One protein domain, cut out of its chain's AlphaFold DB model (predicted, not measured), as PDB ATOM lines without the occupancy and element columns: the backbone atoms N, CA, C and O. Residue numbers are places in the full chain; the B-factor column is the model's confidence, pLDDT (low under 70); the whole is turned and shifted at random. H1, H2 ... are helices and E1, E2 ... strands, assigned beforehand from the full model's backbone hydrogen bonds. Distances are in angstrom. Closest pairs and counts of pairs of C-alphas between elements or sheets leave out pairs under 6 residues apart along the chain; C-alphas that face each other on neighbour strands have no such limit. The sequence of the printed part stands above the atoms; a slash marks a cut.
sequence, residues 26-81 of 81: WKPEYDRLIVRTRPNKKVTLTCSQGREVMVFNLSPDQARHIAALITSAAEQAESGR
ATOM      1  N   TRP A  26     295.818 303.018 372.768       53.50
ATOM      2  CA  TRP A  26     294.480 302.456 372.622       53.50
ATOM      3  C   TRP A  26     293.904 302.893 371.284       53.50
ATOM      4  O   TRP A  26     294.039 304.069 370.941       53.50
ATOM      5  N   LYS A  27     293.299 301.978 370.519       58.28
ATOM      6  CA  LYS A  27     292.541 302.325 369.310       58.28
ATOM      7  C   LYS A  27     291.362 301.377 369.084       58.28
ATOM      8  O   LYS A  27     291.598 300.211 368.782       58.28
ATOM      9  N   PRO A  28     290.134 301.905 369.027       58.19
ATOM     10  CA  PRO A  28     289.060 301.366 368.219       58.19
ATOM     11  C   PRO A  28     288.754 302.417 367.140       58.19
ATOM     12  O   PRO A  28     287.868 303.252 367.262       58.19
ATOM     13  N   GLU A  29     289.625 302.458 366.133       54.72
ATOM     14  CA  GLU A  29     289.540 303.212 364.867       54.72
ATOM     15  C   GLU A  29     289.493 304.760 364.893       54.72
ATOM     16  O   GLU A  29     290.113 305.357 364.010       54.72
ATOM     17  N   TYR A  30     288.938 305.437 365.904       55.81
ATOM     18  CA  TYR A  30     288.985 306.913 366.004       55.81
ATOM     19  C   TYR A  30     289.285 307.477 367.400       55.81
ATOM     20  O   TYR A  30     289.764 308.612 367.518       55.81
ATOM     21  N   ASP A  31     289.115 306.673 368.445       67.31
ATOM     22  CA  ASP A  31     289.369 307.112 369.814       67.31
ATOM     23  C   ASP A  31     290.726 306.587 370.282       67.31
ATOM     24  O   ASP A  31     290.989 305.384 370.246       67.31
ATOM     25  N   ARG A  32     291.638 307.488 370.669       75.25
ATOM     26  CA  ARG A  32     292.994 307.093 371.076       75.25
ATOM     27  C   ARG A  32     293.504 307.880 372.261       75.25
ATOM     28  O   ARG A  32     293.298 309.086 372.351       75.25
ATOM     29  N   LEU A  33     294.274 307.203 373.102       77.56
ATOM     30  CA  LEU A  33     295.103 307.825 374.124       77.56
ATOM     31  C   LEU A  33     296.557 307.447 373.854       77.56
ATOM     32  O   LEU A  33     296.844 306.268 373.668       77.56
ATOM     33  N   ILE A  34     297.448 308.439 373.796       79.88
ATOM     34  CA  ILE A  34     298.893 308.252 373.615       79.88
ATOM     35  C   ILE A  34     299.632 309.033 374.697       79.88
ATOM     36  O   ILE A  34     299.460 310.248 374.808       79.88
ATOM     37  N   VAL A  35     300.510 308.355 375.436       83.25
ATOM     38  CA  VAL A  35     301.385 308.963 376.449       83.25
ATOM     39  C   VAL A  35     302.828 308.866 375.969       83.25
ATOM     40  O   VAL A  35     303.306 307.775 375.694       83.25
ATOM     41  N   ARG A  36     303.545 309.989 375.860       83.19
ATOM     42  CA  ARG A  36     304.959 309.997 375.441       83.19
ATOM     43  C   ARG A  36     305.826 310.803 376.377       83.19
ATOM     44  O   ARG A  36     305.469 311.915 376.761       83.19
ATOM     45  N   THR A  37     307.014 310.284 376.655       83.38
ATOM     46  CA  THR A  37     308.065 311.081 377.288       83.38
ATOM     47  C   THR A  37     308.771 311.931 376.233       83.38
ATOM     48  O   THR A  37     308.892 311.550 375.065       83.38
ATOM     49  N   ARG A  38     309.186 313.139 376.613       79.44
ATOM     50  CA  ARG A  38     309.919 314.065 375.744       79.44
ATOM     51  C   ARG A  38     311.312 314.345 376.318       79.44
ATOM     52  O   ARG A  38     311.452 314.390 377.542       79.44
ATOM     53  N   PRO A  39     312.322 314.634 375.471       74.44
ATOM     54  CA  PRO A  39     313.699 314.914 375.909       74.44
ATOM     55  C   PRO A  39     313.849 316.054 376.935       74.44
ATOM     56  O   PRO A  39     314.848 316.133 377.637       74.44
ATOM     57  N   ASN A  40     312.846 316.925 377.074       79.31
ATOM     58  CA  ASN A  40     312.806 318.041 378.025       79.31
ATOM     59  C   ASN A  40     312.069 317.714 379.340       79.31
ATOM     60  O   ASN A  40     311.484 318.608 379.950       79.31
ATOM     61  N   LYS A  41     312.072 316.442 379.766       77.06
ATOM     62  CA  LYS A  41     311.383 315.959 380.980       77.06
ATOM     63  C   LYS A  41     309.885 316.290 381.008       77.06
ATOM     64  O   LYS A  41     309.304 316.427 382.078       77.06
ATOM     65  N   LYS A  42     309.251 316.438 379.844       84.00
ATOM     66  CA  LYS A  42     307.798 316.600 379.742       84.00
ATOM     67  C   LYS A  42     307.139 315.281 379.382       84.00
ATOM     68  O   LYS A  42     307.749 314.422 378.742       84.00
ATOM     69  N   VAL A  43     305.873 315.166 379.757       86.69
ATOM     70  CA  VAL A  43     304.989 314.084 379.332       86.69
ATOM     71  C   VAL A  43     303.949 314.680 378.393       86.69
ATOM     72  O   VAL A  43     303.267 315.638 378.750       86.69
ATOM     73  N   THR A  44     303.839 314.153 377.180       88.06
ATOM     74  CA  THR A  44     302.777 314.529 376.245       88.06
ATOM     75  C   THR A  44     301.659 313.499 376.330       88.06
ATOM     76  O   THR A  44     301.897 312.324 376.057       88.06
ATOM     77  N   LEU A  45     300.448 313.953 376.647       86.62
ATOM     78  CA  LEU A  45     299.219 313.176 376.528       86.62
ATOM     79  C   LEU A  45     298.487 313.630 375.264       86.62
ATOM     80  O   LEU A  45     298.192 314.813 375.115       86.62
ATOM     81  N   THR A  46     298.233 312.717 374.336       86.38
ATOM     82  CA  THR A  46     297.408 312.978 373.151       86.38
ATOM     83  C   THR A  46     296.142 312.152 373.245       86.38
ATOM     84  O   THR A  46     296.217 310.925 373.238       86.38
ATOM     85  N   CYS A  47     295.006 312.832 373.289       84.62
ATOM     86  CA  CYS A  47     293.684 312.227 373.234       84.62
ATOM     87  C   CYS A  47     293.097 312.506 371.849       84.62
ATOM     88  O   CYS A  47     293.189 313.637 371.368       84.62
ATOM     89  N   SER A  48     292.506 311.513 371.195       82.38
ATOM     90  CA  SER A  48     291.627 311.751 370.051       82.38
ATOM     91  C   SER A  48     290.257 311.161 370.290       82.38
ATOM     92  O   SER A  48     290.159 310.099 370.902       82.38
ATOM     93  N   GLN A  49     289.249 311.854 369.771       81.94
ATOM     94  CA  GLN A  49     287.888 311.363 369.639       81.94
ATOM     95  C   GLN A  49     287.385 311.709 368.235       81.94
ATOM     96  O   GLN A  49     287.303 312.887 367.872       81.94
ATOM     97  N   GLY A  50     287.098 310.714 367.396       78.44
ATOM     98  CA  GLY A  50     286.739 311.003 366.003       78.44
ATOM     99  C   GLY A  50     287.866 311.726 365.242       78.44
ATOM    100  O   GLY A  50     288.973 311.213 365.064       78.44
ATOM    101  N   ARG A  51     287.573 312.949 364.777       78.62
ATOM    102  CA  ARG A  51     288.543 313.855 364.129       78.62
ATOM    103  C   ARG A  51     289.165 314.868 365.092       78.62
ATOM    104  O   ARG A  51     290.096 315.572 364.702       78.62
ATOM    105  N   GLU A  52     288.656 314.965 366.313       83.31
ATOM    106  CA  GLU A  52     289.152 315.911 367.303       83.31
ATOM    107  C   GLU A  52     290.391 315.349 367.992       83.31
ATOM    108  O   GLU A  52     290.457 314.171 368.347       83.31
ATOM    109  N   VAL A  53     291.402 316.201 368.159       85.44
ATOM    110  CA  VAL A  53     292.659 315.844 368.816       85.44
ATOM    111  C   VAL A  53     292.985 316.900 369.857       85.44
ATOM    112  O   VAL A  53     293.160 318.073 369.532       85.44
ATOM    113  N   MET A  54     293.132 316.463 371.102       86.75
ATOM    114  CA  MET A  54     293.617 317.279 372.206       86.75
ATOM    115  C   MET A  54     295.020 316.831 372.601       86.75
ATOM    116  O   MET A  54     295.304 315.638 372.720       86.75
ATOM    117  N   VAL A  55     295.911 317.798 372.813       89.25
ATOM    118  CA  VAL A  55     297.298 317.545 373.210       89.25
ATOM    119  C   VAL A  55     297.611 318.330 374.473       89.25
ATOM    120  O   VAL A  55     297.533 319.556 374.487       89.25
ATOM    121  N   PHE A  56     298.039 317.620 375.513       88.06
ATOM    122  CA  PHE A  56     298.480 318.196 376.776       88.06
ATOM    123  C   PHE A  56     299.977 317.960 376.947       88.06
ATOM    124  O   PHE A  56     300.467 316.848 376.757       88.06
ATOM    125  N   ASN A  57     300.711 319.005 377.326       90.44
ATOM    126  CA  ASN A  57     302.114 318.898 377.714       90.44
ATOM    127  C   ASN A  57     302.218 319.123 379.216       90.44
ATOM    128  O   ASN A  57     302.038 320.239 379.695       90.44
ATOM    129  N   LEU A  58     302.513 318.049 379.932       88.38
ATOM    130  CA  LEU A  58     302.503 317.983 381.381       88.38
ATOM    131  C   LEU A  58     303.935 318.013 381.917       88.38
ATOM    132  O   LEU A  58     304.857 317.441 381.318       88.38
ATOM    133  N   SER A  59     304.117 318.650 383.071       91.31
ATOM    134  CA  SER A  59     305.285 318.386 383.909       91.31
ATOM    135  C   SER A  59     305.210 316.961 384.491       91.31
ATOM    136  O   SER A  59     304.126 316.366 384.537       91.31
ATOM    137  N   PRO A  60     306.330 316.397 384.981       88.62
ATOM    138  CA  PRO A  60     306.318 315.095 385.650       88.62
ATOM    139  C   PRO A  60     305.367 315.037 386.853       88.62
ATOM    140  O   PRO A  60     304.764 313.998 387.112       88.62
ATOM    141  N   ASP A  61     305.213 316.143 387.583       91.88
ATOM    142  CA  ASP A  61     304.355 316.220 388.771       91.88
ATOM    143  C   ASP A  61     302.876 316.171 388.384       91.88
ATOM    144  O   ASP A  61     302.106 315.406 388.963       91.88
ATOM    145  N   GLN A  62     302.495 316.922 387.345       90.81
ATOM    146  CA  GLN A  62     301.137 316.904 386.796       90.81
ATOM    147  C   GLN A  62     300.772 315.517 386.256       90.81
ATOM    148  O   GLN A  62     299.677 315.025 386.516       90.81
ATOM    149  N   ALA A  63     301.698 314.862 385.546       88.69
ATOM    150  CA  ALA A  63     301.482 313.516 385.025       88.69
ATOM    151  C   ALA A  63     301.265 312.486 386.149       88.69
ATOM    152  O   ALA A  63     300.339 311.682 386.070       88.69
ATOM    153  N   ARG A  64     302.070 312.543 387.222       89.00
ATOM    154  CA  ARG A  64     301.901 311.671 388.399       89.00
ATOM    155  C   ARG A  64     300.575 311.907 389.112       89.00
ATOM    156  O   ARG A  64     299.924 310.946 389.508       89.00
ATOM    157  N   HIS A  65     300.167 313.166 389.254       90.81
ATOM    158  CA  HIS A  65     298.892 313.497 389.879       90.81
ATOM    159  C   HIS A  65     297.701 312.939 389.085       90.81
ATOM    160  O   HIS A  65     296.824 312.308 389.666       90.81
ATOM    161  N   ILE A  66     297.707 313.092 387.756       87.81
ATOM    162  CA  ILE A  66     296.663 312.531 386.883       87.81
ATOM    163  C   ILE A  66     296.626 311.001 386.977       87.81
ATOM    164  O   ILE A  66     295.544 310.433 387.092       87.81
ATOM    165  N   ALA A  67     297.785 310.336 386.977       86.75
ATOM    166  CA  ALA A  67     297.845 308.882 387.134       86.75
ATOM    167  C   ALA A  67     297.192 308.423 388.449       86.75
ATOM    168  O   ALA A  67     296.381 307.503 388.434       86.75
ATOM    169  N   ALA A  68     297.469 309.113 389.561       88.38
ATOM    170  CA  ALA A  68     296.864 308.800 390.854       88.38
ATOM    171  C   ALA A  68     295.334 308.981 390.859       88.38
ATOM    172  O   ALA A  68     294.622 308.145 391.416       88.38
ATOM    173  N   LEU A  69     294.819 310.037 390.214       87.94
ATOM    174  CA  LEU A  69     293.374 310.254 390.077       87.94
ATOM    175  C   LEU A  69     292.703 309.130 389.277       87.94
ATOM    176  O   LEU A  69     291.643 308.653 389.675       87.94
ATOM    177  N   ILE A  70     293.327 308.688 388.180       86.19
ATOM    178  CA  ILE A  70     292.815 307.585 387.354       86.19
ATOM    179  C   ILE A  70     292.786 306.282 388.159       86.19
ATOM    180  O   ILE A  70     291.771 305.590 388.145       86.19
ATOM    181  N   THR A  71     293.861 305.966 388.889       85.19
ATOM    182  CA  THR A  71     293.917 304.779 389.755       85.19
ATOM    183  C   THR A  71     292.807 304.800 390.801       85.19
ATOM    184  O   THR A  71     292.044 303.843 390.890       85.19
ATOM    185  N   SER A  72     292.651 305.910 391.527       87.38
ATOM    186  CA  SER A  72     291.615 306.017 392.559       87.38
ATOM    187  C   SER A  72     290.199 305.900 391.986       87.38
ATOM    188  O   SER A  72     289.336 305.270 392.593       87.38
ATOM    189  N   ALA A  73     289.948 306.466 390.800       82.06
ATOM    190  CA  ALA A  73     288.657 306.337 390.128       82.06
ATOM    191  C   ALA A  73     288.354 304.884 389.715       82.06
ATOM    192  O   ALA A  73     287.211 304.443 389.842       82.06
ATOM    193  N   ALA A  74     289.362 304.135 389.253       81.38
ATOM    194  CA  ALA A  74     289.209 302.723 388.904       81.38
ATOM    195  C   ALA A  74     288.869 301.866 390.136       81.38
ATOM    196  O   ALA A  74     287.908 301.102 390.100       81.38
ATOM    197  N   GLU A  75     289.584 302.065 391.248       88.19
ATOM    198  CA  GLU A  75     289.325 301.372 392.521       88.19
ATOM    199  C   GLU A  75     287.896 301.626 393.032       88.19
ATOM    200  O   GLU A  75     287.198 300.707 393.466       88.19
ATOM    201  N   GLN A  76     287.418 302.871 392.937       85.00
ATOM    202  CA  GLN A  76     286.050 303.219 393.328       85.00
ATOM    203  C   GLN A  76     285.003 302.523 392.452       85.00
ATOM    204  O   GLN A  76     284.012 302.013 392.978       85.00
ATOM    205  N   ALA A  77     285.224 302.469 391.136       78.12
ATOM    206  CA  ALA A  77     284.308 301.821 390.198       78.12
ATOM    207  C   ALA A  77     284.169 300.308 390.448       78.12
ATOM    208  O   ALA A  77     283.090 299.753 390.242       78.12
ATOM    209  N   GLU A  78     285.228 299.649 390.926       74.00
ATOM    210  CA  GLU A  78     285.190 298.239 391.335       74.00
ATOM    211  C   GLU A  78     284.443 298.037 392.659       74.00
ATOM    212  O   GLU A  78     283.672 297.089 392.784       74.00
ATOM    213  N   SER A  79     284.617 298.947 393.622       72.88
ATOM    214  CA  SER A  79     283.963 298.875 394.941       72.88
ATOM    215  C   SER A  79     282.457 299.176 394.937       72.88
ATOM    216  O   SER A  79     281.772 298.907 395.921       72.88
ATOM    217  N   GLY A  80     281.945 299.767 393.850       57.84
ATOM    218  CA  GLY A  80     280.530 300.106 393.663       57.84
ATOM    219  C   GLY A  80     279.682 299.010 393.001       57.84
ATOM    220  O   GLY A  80     278.531 299.282 392.656       57.84
ATOM    221  N   ARG A  81     280.244 297.814 392.785       49.06
ATOM    222  CA  ARG A  81     279.540 296.587 392.369       49.06
ATOM    223  C   ARG A  81     279.288 295.671 393.559       49.06
ATOM    224  O   ARG A  81     278.256 294.968 393.507       49.06
TER     225      ARG A  81
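What this domain is: This is residues 26 to 81 of the 81 residues of an uncharacterized protein of Rhizobium sp. RU36D (UniProt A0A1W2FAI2). A narrow twisted sheet, E1, E2 and E3, makes one arm of a V, and the helix H1 makes the other. Residues 67 to 81, of which 67 to 79 belong to H1, stick out. The printed part has 56 residues, with three named strands and one named helix in the order E1, E2, E3, H1; the sheet E1 - E2 - E3 is antiparallel, the class mixed. The whole is loose, with a radius of gyration of the C-alphas of 13.5 A, and flat, spanning 40 by 30 by 13 A.

Where its parts are: E1, residues 32 to 38, begins at C-alpha 32 (292.994, 307.093, 371.076). E2, residues 42 to 49, is 22.9 A long and E3 is residues 52 to 58. H1, residues 60 to 79, is 29.1 A long and ends at C-alpha 79 (283.963, 298.875, 394.941).

How they stand to each other: The strands form a meander, each the antiparallel neighbour of the one before, in two hairpins. N 34 and O 46 are 2.8 A apart, N 45 and O 56 2.9 A, within hydrogen-bond range. H1 is on one face, two layers, at a height over the sheet of 15.2 A; its line rises 38 degrees, only just short of standing up from the sheet. The closest C-alphas of E2 and H1, Lys 42 and Pro 60, are 6.3 A apart. In H1 every O i to N i+4 pair is within range.

The domain as a whole: The farthest C-alphas, Pro 39 and Arg 81, are 42.1 A apart. The printed part has no cut, and its three links are tight. Residues 26 to 31 and 80 to 81 have pLDDT under 70.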